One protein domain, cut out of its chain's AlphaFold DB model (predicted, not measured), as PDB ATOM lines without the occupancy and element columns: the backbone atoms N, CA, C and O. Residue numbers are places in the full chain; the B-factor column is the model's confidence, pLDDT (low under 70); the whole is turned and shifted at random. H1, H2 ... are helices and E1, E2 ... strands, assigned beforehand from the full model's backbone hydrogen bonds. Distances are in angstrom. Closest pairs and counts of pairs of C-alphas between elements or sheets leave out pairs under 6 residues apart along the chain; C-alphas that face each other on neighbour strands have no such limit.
ATOM      1  N   TYR A   4     188.132 209.713 230.612       96.75
ATOM      2  CA  TYR A   4     187.958 208.984 229.368       96.75
ATOM      3  C   TYR A   4     188.330 209.859 228.183       96.75
ATOM      4  O   TYR A   4     188.291 211.087 228.251       96.75
ATOM      5  N   PHE A   5     188.641 209.215 227.069       96.88
ATOM      6  CA  PHE A   5     188.786 209.869 225.782       96.88
ATOM      7  C   PHE A   5     188.014 209.109 224.710       96.88
ATOM      8  O   PHE A   5     187.802 207.898 224.807       96.88
ATOM      9  N   LYS A   6     187.562 209.831 223.688       97.06
ATOM     10  CA  LYS A   6     186.869 209.259 222.529       97.06
ATOM     11  C   LYS A   6     187.002 210.174 221.317       97.06
ATOM     12  O   LYS A   6     187.374 211.338 221.458       97.06
ATOM     13  N   LEU A   7     186.663 209.659 220.138       97.69
ATOM     14  CA  LEU A   7     186.512 210.505 218.953       97.69
ATOM     15  C   LEU A   7     185.415 211.545 219.180       97.69
ATOM     16  O   LEU A   7     184.367 211.225 219.753       97.69
ATOM     17  N   ILE A   8     185.644 212.763 218.689       96.00
ATOM     18  CA  ILE A   8     184.593 213.779 218.665       96.00
ATOM     19  C   ILE A   8     183.398 213.284 217.845       96.00
ATOM     20  O   ILE A   8     183.543 212.521 216.887       96.00
ATOM     21  N   ARG A   9     182.200 213.762 218.187       94.38
ATOM     22  CA  ARG A   9     180.948 213.320 217.547       94.38
ATOM     23  C   ARG A   9     180.879 213.560 216.036       94.38
ATOM     24  O   ARG A   9     180.138 212.847 215.375       94.38
ATOM     25  N   ALA A  10     181.647 214.514 215.504       93.44
ATOM     26  CA  ALA A  10     181.706 214.802 214.067       93.44
ATOM     27  C   ALA A  10     182.462 213.729 213.254       93.44
ATOM     28  O   ALA A  10     182.541 213.819 212.033       93.44
ATOM     29  N   ILE A  11     183.086 212.746 213.915       94.12
ATOM     30  CA  ILE A  11     183.800 211.648 213.260       94.12
ATOM     31  C   ILE A  11     182.977 210.369 213.426       94.12
ATOM     32  O   ILE A  11     182.961 209.742 214.485       94.12
ATOM     33  N   ASP A  12     182.323 209.963 212.344       94.31
ATOM     34  CA  ASP A  12     181.418 208.809 212.258       94.31
ATOM     35  C   ASP A  12     182.095 207.526 211.742       94.31
ATOM     36  O   ASP A  12     181.461 206.479 211.597       94.31
ATOM     37  N   THR A  13     183.402 207.582 211.492       94.88
ATOM     38  CA  THR A  13     184.196 206.474 210.954       94.88
ATOM     39  C   THR A  13     185.326 206.073 211.894       94.88
ATOM     40  O   THR A  13     185.894 206.882 212.632       94.88
ATOM     41  N   ILE A  14     185.676 204.783 211.865       97.38
ATOM     42  CA  ILE A  14     186.809 204.256 212.632       97.38
ATOM     43  C   ILE A  14     188.079 204.983 212.199       97.38
ATOM     44  O   ILE A  14     188.436 204.964 211.022       97.38
ATOM     45  N   THR A  15     188.776 205.572 213.165       97.12
ATOM     46  CA  THR A  15     189.930 206.430 212.903       97.12
ATOM     47  C   THR A  15     191.142 205.933 213.683       97.12
ATOM     48  O   THR A  15     191.069 205.677 214.884       97.12
ATOM     49  N   THR A  16     192.266 205.785 212.983       97.12
ATOM     50  CA  THR A  16     193.562 205.472 213.589       97.12
ATOM     51  C   THR A  16     194.343 206.764 213.770       97.12
ATOM     52  O   THR A  16     194.551 207.495 212.804       97.12
ATOM     53  N   LEU A  17     194.772 207.039 214.998       96.62
ATOM     54  CA  LEU A  17     195.502 208.241 215.367       96.62
ATOM     55  C   LEU A  17     196.936 207.891 215.758       96.62
ATOM     56  O   LEU A  17     197.168 206.928 216.490       96.62
ATOM     57  N   ASN A  18     197.885 208.698 215.290       96.88
ATOM     58  CA  ASN A  18     199.280 208.609 215.708       96.88
ATOM     59  C   ASN A  18     199.425 209.272 217.075       96.88
ATOM     60  O   ASN A  18     199.005 210.413 217.250       96.88
ATOM     61  N   VAL A  19     200.037 208.573 218.020       96.56
ATOM     62  CA  VAL A  19     200.186 209.030 219.402       96.56
ATOM     63  C   VAL A  19     201.623 208.844 219.871       96.56
ATOM     64  O   VAL A  19     202.292 207.881 219.499       96.56
ATOM     65  N   ALA A  20     202.102 209.770 220.692       96.81
ATOM     66  CA  ALA A  20     203.339 209.621 221.445       96.81
ATOM     67  C   ALA A  20     203.009 209.190 222.875       96.81
ATOM     68  O   ALA A  20     202.062 209.701 223.451       96.81
ATOM     69  N   SER A  21     203.786 208.285 223.456       95.75
ATOM     70  CA  SER A  21     203.625 207.813 224.835       95.75
ATOM     71  C   SER A  21     204.988 207.674 225.506       95.75
ATOM     72  O   SER A  21     206.010 207.557 224.827       95.75
ATOM     73  N   GLN A  22     205.029 207.652 226.831       95.88
ATOM     74  CA  GLN A  22     206.245 207.400 227.591       95.88
ATOM     75  C   GLN A  22     206.336 205.920 227.971       95.88
ATOM     76  O   GLN A  22     205.478 205.378 228.661       95.88
ATOM     77  N   LYS A  23     207.409 205.253 227.539       91.50
ATOM     78  CA  LYS A  23     207.695 203.858 227.879       91.50
ATOM     79  C   LYS A  23     209.118 203.756 228.405       91.50
ATOM     80  O   LYS A  23     210.051 204.139 227.711       91.50
ATOM     81  N   GLU A  24     209.274 203.288 229.644       89.75
ATOM     82  CA  GLU A  24     210.593 203.103 230.285       89.75
ATOM     83  C   GLU A  24     211.471 204.375 230.246       89.75
ATOM     84  O   GLU A  24     212.680 204.323 230.052       89.75
ATOM     85  N   GLY A  25     210.848 205.549 230.401       90.12
ATOM     86  CA  GLY A  25     211.534 206.847 230.351       90.12
ATOM     87  C   GLY A  25     211.799 207.394 228.942       90.12
ATOM     88  O   GLY A  25     212.255 208.528 228.824       90.12
ATOM     89  N   VAL A  26     211.457 206.656 227.883       93.31
ATOM     90  CA  VAL A  26     211.660 207.052 226.480       93.31
ATOM     91  C   VAL A  26     210.327 207.359 225.794       93.31
ATOM     92  O   VAL A  26     209.344 206.632 225.949       93.31
ATOM     93  N   THR A  27     210.288 208.427 224.993       95.62
ATOM     94  CA  THR A  27     209.132 208.729 224.137       95.62
ATOM     95  C   THR A  27     209.064 207.740 222.977       95.62
ATOM     96  O   THR A  27     209.984 207.658 222.166       95.62
ATOM     97  N   THR A  28     207.956 207.013 222.878       95.38
ATOM     98  CA  THR A  28     207.675 206.048 221.810       95.38
ATOM     99  C   THR A  28     206.479 206.519 220.989       95.38
ATOM    100  O   THR A  28     205.506 207.021 221.543       95.38
ATOM    101  N   TYR A  29     206.534 206.334 219.669       95.75
ATOM    102  CA  TYR A  29     205.418 206.627 218.771       95.75
ATOM    103  C   TYR A  29     204.651 205.348 218.456       95.75
ATOM    104  O   TYR A  29     205.239 204.318 218.121       95.75
ATOM    105  N   SER A  30     203.333 205.411 218.568       94.44
ATOM    106  CA  SER A  30     202.437 204.292 218.309       94.44
ATOM    107  C   SER A  30     201.132 204.778 217.677       94.44
ATOM    108  O   SER A  30     201.004 205.942 217.291       94.44
ATOM    109  N   HIS A  31     200.179 203.863 217.519       95.62
ATOM    110  CA  HIS A  31     198.890 204.142 216.908       95.62
ATOM    111  C   HIS A  31     197.780 203.675 217.840       95.62
ATOM    112  O   HIS A  31     197.841 202.562 218.364       95.62
ATOM    113  N   VAL A  32     196.740 204.490 217.986       95.94
ATOM    114  CA  VAL A  32     195.504 204.104 218.666       95.94
ATOM    115  C   VAL A  32     194.362 204.086 217.662       95.94
ATOM    116  O   VAL A  32     194.200 205.007 216.864       95.94
ATOM    117  N   ARG A  33     193.574 203.011 217.669       97.38
ATOM    118  CA  ARG A  33     192.413 202.858 216.793       97.38
ATOM    119  C   ARG A  33     191.151 203.102 217.601       97.38
ATOM    120  O   ARG A  33     190.861 202.334 218.510       97.38
ATOM    121  N   LEU A  34     190.406 204.139 217.240       97.81
ATOM    122  CA  LEU A  34     189.206 204.555 217.954       97.81
ATOM    123  C   LEU A  34     187.963 204.295 217.112       97.81
ATOM    124  O   LEU A  34     187.954 204.552 215.901       97.81
ATOM    125  N   LYS A  35     186.911 203.791 217.758       97.94
ATOM    126  CA  LYS A  35     185.588 203.672 217.143       97.94
ATOM    127  C   LYS A  35     184.706 204.870 217.520       97.94
ATOM    128  O   LYS A  35     184.802 205.362 218.645       97.94
ATOM    129  N   PRO A  36     183.832 205.329 216.610       97.19
ATOM    130  CA  PRO A  36     182.854 206.370 216.910       97.19
ATOM    131  C   PRO A  36     181.989 206.004 218.118       97.19
ATOM    132  O   PRO A  36     181.483 204.887 218.210       97.19
ATOM    133  N   GLY A  37     181.823 206.946 219.048       95.62
ATOM    134  CA  GLY A  37     180.984 206.780 220.240       95.62
ATOM    135  C   GLY A  37     181.559 205.896 221.358       95.62
ATOM    136  O   GLY A  37     181.005 205.902 222.456       95.62
ATOM    137  N   GLU A  38     182.661 205.181 221.127       97.62
ATOM    138  CA  GLU A  38     183.294 204.308 222.124       97.62
ATOM    139  C   GLU A  38     184.198 205.127 223.061       97.62
ATOM    140  O   GLU A  38     184.981 205.960 222.603       97.62
ATOM    141  N   LYS A  39     184.067 204.916 224.379       96.69
ATOM    142  CA  LYS A  39     184.903 205.560 225.405       96.69
ATOM    143  C   LYS A  39     186.075 204.655 225.767       96.69
ATOM    144  O   LYS A  39     185.883 203.463 225.984       96.69
ATOM    145  N   TYR A  40     187.251 205.249 225.908       96.81
ATOM    146  CA  TYR A  40     188.477 204.574 226.322       96.81
ATOM    147  C   TYR A  40     189.007 205.223 227.595       96.81
ATOM    148  O   TYR A  40     188.948 206.444 227.730       96.81
ATOM    149  N   GLU A  41     189.494 204.421 228.539       96.25
ATOM    150  CA  GLU A  41     190.081 204.936 229.779       96.25
ATOM    151  C   GLU A  41     191.350 205.736 229.484       96.25
ATOM    152  O   GLU A  41     192.233 205.290 228.747       96.25
ATOM    153  N   LEU A  42     191.436 206.930 230.063       94.94
ATOM    154  CA  LEU A  42     192.610 207.782 229.982       94.94
ATOM    155  C   LEU A  42     193.543 207.445 231.150       94.94
ATOM    156  O   LEU A  42     193.188 207.651 232.309       94.94
ATOM    157  N   GLY A  43     194.730 206.929 230.838       92.44
ATOM    158  CA  GLY A  43     195.758 206.634 231.837       92.44
ATOM    159  C   GLY A  43     196.529 207.873 232.313       92.44
ATOM    160  O   GLY A  43     196.254 209.009 231.921       92.44
ATOM    161  N   ASP A  44     197.561 207.636 233.125       92.75
ATOM    162  CA  ASP A  44     198.383 208.691 233.739       92.75
ATOM    163  C   ASP A  44     199.567 209.162 232.874       92.75
ATOM    164  O   ASP A  44     200.306 210.075 233.259       92.75
ATOM    165  N   ASP A  45     199.771 208.554 231.704       94.38
ATOM    166  CA  ASP A  45     200.843 208.939 230.788       94.38
ATOM    167  C   ASP A  45     200.582 210.341 230.214       94.38
ATOM    168  O   ASP A  45     199.785 210.548 229.298       94.38
ATOM    169  N   LYS A  46     201.299 211.328 230.755       94.44
ATOM    170  CA  LYS A  46     201.177 212.734 230.354       94.44
ATOM    171  C   LYS A  46     201.548 212.964 228.891       94.44
ATOM    172  O   LYS A  46     200.951 213.836 228.264       94.44
ATOM    173  N   VAL A  47     202.513 212.217 228.349       95.94
ATOM    174  CA  VAL A  47     202.929 212.349 226.944       95.94
ATOM    175  C   VAL A  47     201.806 211.858 226.040       95.94
ATOM    176  O   VAL A  47     201.448 212.549 225.087       95.94
ATOM    177  N   PHE A  48     201.190 210.732 226.398       96.44
ATOM    178  CA  PHE A  48     200.017 210.201 225.708       96.44
ATOM    179  C   PHE A  48     198.827 211.154 225.754       96.44
ATOM    180  O   PHE A  48     198.269 211.498 224.711       96.44
ATOM    181  N   ASN A  49     198.491 211.658 226.939       95.62
ATOM    182  CA  ASN A  49     197.362 212.565 227.122       95.62
ATOM    183  C   ASN A  49     197.557 213.868 226.331       95.62
ATOM    184  O   ASN A  49     196.645 214.314 225.634       95.62
ATOM    185  N   GLN A  50     198.766 214.437 226.366       95.69
ATOM    186  CA  GLN A  50     199.105 215.623 225.583       95.69
ATOM    187  C   GLN A  50     199.086 215.335 224.079       95.69
ATOM    188  O   GLN A  50     198.625 216.166 223.293       95.69
ATOM    189  N   SER A  51     199.575 214.162 223.666       96.38
ATOM    190  CA  SER A  51     199.531 213.743 222.271       96.38
ATOM    191  C   SER A  51     198.090 213.684 221.778       96.38
ATOM    192  O   SER A  51     197.818 214.232 220.719       96.38
ATOM    193  N   LEU A  52     197.167 213.082 222.534       96.38
ATOM    194  CA  LEU A  52     195.749 213.012 222.168       96.38
ATOM    195  C   LEU A  52     195.115 214.398 222.010       96.38
ATOM    196  O   LEU A  52     194.436 214.646 221.016       96.38
ATOM    197  N   GLN A  53     195.364 215.305 222.957       94.69
ATOM    198  CA  GLN A  53     194.806 216.663 222.943       94.69
ATOM    199  C   GLN A  53     195.282 217.497 221.748       94.69
ATOM    200  O   GLN A  53     194.552 218.353 221.253       94.69
ATOM    201  N   ASN A  54     196.498 217.240 221.267       95.44
ATOM    202  CA  ASN A  54     197.098 218.002 220.176       95.44
ATOM    203  C   ASN A  54     196.766 217.446 218.784       95.44
ATOM    204  O   ASN A  54     197.132 218.065 217.782       95.44
ATOM    205  N   ILE A  55     196.106 216.288 218.684       95.88
ATOM    206  CA  ILE A  55     195.806 215.682 217.386       95.88
ATOM    207  C   ILE A  55     194.698 216.457 216.684       95.88
ATOM    208  O   ILE A  55     193.554 216.540 217.135       95.88
ATOM    209  N   GLN A  56     195.066 216.972 215.518       95.62
ATOM    210  CA  GLN A  56     194.188 217.669 214.598       95.62
ATOM    211  C   GLN A  56     193.970 216.810 213.352       95.62
ATOM    212  O   GLN A  56     194.907 216.195 212.836       95.62
ATOM    213  N   ILE A  57     192.738 216.784 212.854       94.50
ATOM    214  CA  ILE A  57     192.402 216.196 211.558       94.50
ATOM    215  C   ILE A  57     192.136 217.322 210.572       94.50
ATOM    216  O   ILE A  57     191.340 218.219 210.834       94.50
ATOM    217  N   GLU A  58     192.766 217.224 209.404       93.69
ATOM    218  CA  GLU A  58     192.485 218.100 208.275       93.69
ATOM    219  C   GLU A  58     191.557 217.413 207.274       93.69
ATOM    220  O   GLU A  58     191.810 216.293 206.816       93.69
ATOM    221  N   ARG A  59     190.508 218.120 206.858       92.50
ATOM    222  CA  ARG A  59     189.633 217.717 205.751       92.50
ATOM    223  C   ARG A  59     189.501 218.846 204.732       92.50
ATOM    224  O   ARG A  59     189.639 220.016 205.095       92.50
ATOM    225  N   PRO A  60     189.236 218.536 203.450       92.75
ATOM    226  CA  PRO A  60     188.794 219.549 202.501       92.75
ATOM    227  C   PRO A  60     187.580 220.297 203.052       92.75
ATOM    228  O   PRO A  60     186.710 219.703 203.689       92.75
ATOM    229  N   TYR A  61     187.526 221.599 202.797       93.56
ATOM    230  CA  TYR A  61     186.398 222.416 203.209       93.56
ATOM    231  C   TYR A  61     185.105 221.912 202.565       93.56
ATOM    232  O   TYR A  61     185.026 221.762 201.344       93.56
ATOM    233  N   SER A  62     184.070 221.729 203.380       94.31
ATOM    234  CA  SER A  62     182.700 221.553 202.915       94.31
ATOM    235  C   SER A  62     181.752 222.315 203.835       94.31
ATOM    236  O   SER A  62     181.926 222.337 205.054       94.31
ATOM    237  N   GLN A  63     180.722 222.940 203.260       95.19
ATOM    238  CA  GLN A  63     179.712 223.642 204.059       95.19
ATOM    239  C   GLN A  63     178.962 222.690 204.999       95.19
ATOM    240  O   GLN A  63     178.523 223.108 206.065       95.19
ATOM    241  N   GLN A  64     178.808 221.423 204.606       95.00
ATOM    242  CA  GLN A  64     178.175 220.400 205.435       95.00
ATOM    243  C   GLN A  64     178.990 220.137 206.705       95.00
ATOM    244  O   GLN A  64     178.431 220.217 207.794       95.00
ATOM    245  N   LEU A  65     180.301 219.914 206.571       94.50
ATOM    246  CA  LEU A  65     181.189 219.670 207.707       94.50
ATOM    247  C   LEU A  65     181.257 220.885 208.639       94.50
ATOM    248  O   LEU A  65     181.208 220.724 209.850       94.50
ATOM    249  N   VAL A  66     181.305 222.105 208.093       96.06
ATOM    250  CA  VAL A  66     181.242 223.331 208.908       96.06
ATOM    251  C   VAL A  66     179.969 223.370 209.750       96.06
ATOM    252  O   VAL A  66     180.038 223.575 210.957       96.06
ATOM    253  N   LYS A  67     178.804 223.152 209.128       96.62
ATOM    254  CA  LYS A  67     177.517 223.170 209.837       96.62
ATOM    255  C   LYS A  67     177.451 222.108 210.931       96.62
ATOM    256  O   LYS A  67     176.887 222.375 211.986       96.62
ATOM    257  N   GLU A  68     178.015 220.932 210.678       95.69
ATOM    258  CA  GLU A  68     178.094 219.843 211.649       95.69
ATOM    259  C   GLU A  68     179.021 220.176 212.824       95.69
ATOM    260  O   GLU A  68     178.615 220.061 213.976       95.69
ATOM    261  N   LEU A  69     180.235 220.665 212.560       96.19
ATOM    262  CA  LEU A  69     181.160 221.086 213.616       96.19
ATOM    263  C   LEU A  69     180.545 222.206 214.469       96.19
ATOM    264  O   LEU A  69     180.569 222.128 215.696       96.19
ATOM    265  N   MET A  70     179.904 223.193 213.834       96.31
ATOM    266  CA  MET A  70     179.202 224.273 214.532       96.31
ATOM    267  C   MET A  70     178.025 223.772 215.377       96.31
ATOM    268  O   MET A  70     177.861 224.228 216.506       96.31
ATOM    269  N   SER A  71     177.202 222.848 214.866       96.50
ATOM    270  CA  SER A  71     176.049 222.322 215.615       96.50
ATOM    271  C   SER A  71     176.468 221.480 216.822       96.50
ATOM    272  O   SER A  71     175.742 221.419 217.814       96.50
ATOM    273  N   LEU A  72     177.653 220.873 216.753       94.88
ATOM    274  CA  LEU A  72     178.266 220.106 217.832       94.88
ATOM    275  C   LEU A  72     179.107 220.965 218.789       94.88
ATOM    276  O   LEU A  72     179.635 220.427 219.760       94.88
ATOM    277  N   GLY A  73     179.241 222.273 218.536       94.69
ATOM    278  CA  GLY A  73     180.075 223.171 219.340       94.69
ATOM    279  C   GLY A  73     181.575 222.868 219.246       94.69
ATOM    280  O   GLY A  73     182.321 223.187 220.167       94.69
ATOM    281  N   VAL A  74     182.018 222.227 218.161       94.44
ATOM    282  CA  VAL A  74     183.424 221.885 217.925       94.44
ATOM    283  C   VAL A  74     184.126 223.054 217.245       94.44
ATOM    284  O   VAL A  74     183.758 223.468 216.144       94.44
ATOM    285  N   GLU A  75     185.173 223.564 217.889       94.81
ATOM    286  CA  GLU A  75     186.040 224.581 217.304       94.81
ATOM    287  C   GLU A  75     186.853 224.021 216.132       94.81
ATOM    288  O   GLU A  75     187.351 222.891 216.156       94.81
ATOM    289  N   TYR A  76     187.007 224.837 215.093       96.31
ATOM    290  CA  TYR A  76     187.773 224.489 213.906       96.31
ATOM    291  C   TYR A  76     188.473 225.718 213.328       96.31
ATOM    292  O   TYR A  76     188.087 226.861 213.571       96.31
ATOM    293  N   THR A  77     189.498 225.478 212.516       95.88
ATOM    294  CA  THR A  77     190.201 226.520 211.762       95.88
ATOM    295  C   THR A  77     190.080 226.273 210.267       95.88
ATOM    296  O   THR A  77     190.119 225.132 209.807       95.88
ATOM    297  N   GLU A  78     189.943 227.349 209.494       94.56
ATOM    298  CA  GLU A  78     189.984 227.295 208.034       94.56
ATOM    299  C   GLU A  78     191.349 227.759 207.539       94.56
ATOM    300  O   GLU A  78     191.855 228.804 207.949       94.56
ATOM    301  N   SER A  79     191.948 227.008 206.620       91.44
ATOM    302  CA  SER A  79     193.206 227.401 205.989       91.44
ATOM    303  C   SER A  79     193.194 227.117 204.493       91.44
ATOM    304  O   SER A  79     192.549 226.188 204.007       91.44
ATOM    305  N   ALA A  80     193.909 227.938 203.728       89.62
ATOM    306  CA  ALA A  80     194.141 227.671 202.317       89.62
ATOM    307  C   ALA A  80     195.340 226.726 202.164       89.62
ATOM    308  O   ALA A  80     196.400 226.934 202.758       89.62
ATOM    309  N   CYS A  81     195.197 225.689 201.340       82.75
ATOM    310  CA  CYS A  81     196.262 224.734 201.081       82.75
ATOM    311  C   CYS A  81     197.420 225.414 200.336       82.75
ATOM    312  O   CYS A  81     197.306 225.730 199.148       82.75
ATOM    313  N   LYS A  82     198.554 225.589 201.023       80.50
ATOM    314  CA  LYS A  82     199.771 226.186 200.448       80.50
ATOM    315  C   LYS A  82     200.303 225.366 199.269       80.50
ATOM    316  O   LYS A  82     200.616 225.933 198.228       80.50
ATOM    317  N   SER A  83     200.300 224.037 199.387       79.69
ATOM    318  CA  SER A  83     200.790 223.124 198.341       79.69
ATOM    319  C   SER A  83     199.943 223.130 197.064       79.69
ATOM    320  O   SER A  83     200.420 222.723 196.014       79.69
ATOM    321  N   CYS A  84     198.698 223.614 197.128       77.25
ATOM    322  CA  CYS A  84     197.804 223.730 195.970       77.25
ATOM    323  C   CYS A  84     197.689 225.176 195.454       77.25
ATOM    324  O   CYS A  84     196.717 225.503 194.769       77.25
ATOM    325  N   GLY A  85     198.617 226.064 195.833       79.12
ATOM    326  CA  GLY A  85     198.574 227.481 195.459       79.12
ATOM    327  C   GLY A  85     197.347 228.219 196.006       79.12
ATOM    328  O   GLY A  85     196.854 229.142 195.369       79.12
ATOM    329  N   GLY A  86     196.794 227.771 197.139       82.06
ATOM    330  CA  GLY A  86     195.625 228.380 197.781       82.06
ATOM    331  C   GLY A  86     194.268 228.026 197.162       82.06
ATOM    332  O   GLY A  86     193.246 228.503 197.644       82.06
ATOM    333  N   ARG A  87     194.224 227.164 196.135       85.00
ATOM    334  CA  ARG A  87     192.972 226.795 195.441       85.00
ATOM    335  C   ARG A  87     192.008 225.965 196.289       85.00
ATOM    336  O   ARG A  87     190.808 225.989 196.050       85.00
ATOM    337  N   ILE A  88     192.535 225.207 197.249       87.75
ATOM    338  CA  ILE A  88     191.753 224.306 198.100       87.75
ATOM    339  C   ILE A  88     191.710 224.889 199.506       87.75
ATOM    340  O   ILE A  88     192.761 225.130 200.100       87.75
ATOM    341  N   LYS A  89     190.507 225.076 200.047       92.06
ATOM    342  CA  LYS A  89     190.309 225.364 201.469       92.06
ATOM    343  C   LYS A  89     190.272 224.059 202.255       92.06
ATOM    344  O   LYS A  89     189.731 223.060 201.780       92.06
ATOM    345  N   LYS A  90     190.835 224.078 203.451       94.12
ATOM    346  CA  LYS A  90     190.827 222.982 204.410       94.12
ATOM    347  C   LYS A  90     190.233 223.455 205.723       94.12
ATOM    348  O   LYS A  90     190.338 224.632 206.059       94.12
ATOM    349  N   ILE A  91     189.655 222.512 206.448       95.25
ATOM    350  CA  ILE A  91     189.181 222.674 207.814       95.25
ATOM    351  C   ILE A  91     190.040 221.766 208.693       95.25
ATOM    352  O   ILE A  91     190.217 220.595 208.352       95.25
ATOM    353  N   SER A  92     190.571 222.303 209.789       96.06
ATOM    354  CA  SER A  92     191.309 221.560 210.815       96.06
ATOM    355  C   SER A  92     190.568 221.629 212.144       96.06
ATOM    356  O   SER A  92     190.183 222.722 212.560       96.06
ATOM    357  N   TYR A  93     190.377 220.488 212.799       96.31
ATOM    358  CA  TYR A  93     189.679 220.378 214.084       96.31
ATOM    359  C   TYR A  93     190.263 219.254 214.949       96.31
ATOM    360  O   TYR A  93     190.922 218.340 214.440       96.31
ATOM    361  N   ALA A  94     190.010 219.314 216.259       96.69
ATOM    362  CA  ALA A  94     190.466 218.303 217.209       96.69
ATOM    363  C   ALA A  94     189.809 216.942 216.935       96.69
ATOM    364  O   ALA A  94     188.599 216.855 216.745       96.69
ATOM    365  N   ALA A  95     190.592 215.864 216.940       96.62
ATOM    366  CA  ALA A  95     190.057 214.525 216.687       96.62
ATOM    367  C   ALA A  95     189.386 213.891 217.915       96.62
ATOM    368  O   ALA A  95     188.516 213.030 217.775       96.62
ATOM    369  N   VAL A  96     189.826 214.280 219.111       97.12
ATOM    370  CA  VAL A  96     189.516 213.611 220.378       97.12
ATOM    371  C   VAL A  96     188.938 214.614 221.368       97.12
ATOM    372  O   VAL A  96     189.436 215.730 221.486       97.12
ATOM    373  N   GLU A  97     187.913 214.195 222.106       95.25
ATOM    374  CA  GLU A  97     187.422 214.893 223.298       95.25
ATOM    375  C   GLU A  97     187.796 214.108 224.566       95.25
ATOM    376  O   GLU A  97     187.769 212.872 224.576       95.25
ATOM    377  N   ILE A  98     188.154 214.834 225.631       94.69
ATOM    378  CA  ILE A  98     188.472 214.287 226.958       94.69
ATOM    379  C   ILE A  98     187.274 214.531 227.880       94.69
ATOM    380  O   ILE A  98     186.748 215.642 227.925       94.69
ATOM    381  N   ILE A  99     186.846 213.499 228.604       93.94
ATOM    382  CA  ILE A  99     185.650 213.491 229.455       93.94
ATOM    383  C   ILE A  99     186.076 213.180 230.891       93.94
ATOM    384  O   ILE A  99     186.809 212.215 231.113       93.94
ATOM    385  N   GLU A 100     185.608 213.972 231.854       89.69
ATOM    386  CA  GLU A 100     185.819 213.744 233.289       89.69
ATOM    387  C   GLU A 100     184.497 213.307 233.942       89.69
ATOM    388  O   GLU A 100     183.483 213.986 233.776       89.69
ATOM    389  N   GLU A 101     184.511 212.170 234.651       84.25
ATOM    390  CA  GLU A 101     183.363 211.579 235.368       84.25
ATOM    391  C   GLU A 101     183.673 211.308 236.851       84.25
ATOM    392  O   GLU A 101     184.821 210.920 237.193       84.25
TER     393      GLU A 101
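What this domain is: This is residues 4 to 101 of the 101 residues of an uncharacterized protein of Enterococcus plantarum (UniProt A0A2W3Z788). Two small lobes sit end to end: in one, the long hairpin of E2 and E3 has H1 packed on it, with the short pair E1 and E7 near by; in the other, H2 lies over one face of the sheet E4 E6 E5. H1 leads into E4 and E6 runs on into E7, joining the lobes, and residues 82 to 87 stick out. The 98 printed residues include two named helices and seven named strands, in the order E1 E2 E3 H1 E4 H2 E5 E6 E7, class mixed. The three-stranded sheet, order E4 - E6 - E5, is antiparallel; the whole is only just compact, close to loose, with a radius of gyration of the C-alphas of 15.0 A and spans of 46 by 31 by 19 A.

How they stand to each other: E1, residues 4 to 7, and E7, residues 96 to 100, are antiparallel neighbours, N 4 and O 99 being 2.9 A apart. E2, residues 15 to 23, bends by 51 degrees at residue 20 and forms a hairpin with E3, residues 26 to 34, N 19 and O 30 being 2.9 A apart. H1, residues 46 to 54, comes closest to E2 at the C-alphas of Ser 21 and Phe 48, 4.4 A. E4, residues 56 to 60, and E5, residues 76 to 80, are edge strands beside the inner strand E6, residues 89 to 94; N 59 and O 91, and N 79 and O 90, are each 2.9 A apart. H2, residues 63 to 71, is on this sheet at a height of 10.2 A; E4, H2 and E5 form a split strand-helix-strand unit, two same-way strands with E6 between them, its crossover right-handed. In H1 and H2 every O i to N i+4 pair is within hydrogen-bond range.

Where its parts are: E1 begins at C-alpha 4, (187.958, 208.984, 229.368), and E7 ends at C-alpha 100, (185.819, 213.744, 233.289). E2 measures 23.4 A, E3 24.1 A and E6 17.3 A.

The domain as a whole: The C-alphas of Glu 24 and Arg 87, the two farthest apart, are 45.7 A apart. The printed part has no cut; the link from E3 to H1, 11 residues, is long. No printed residue is under 70 in pLDDT.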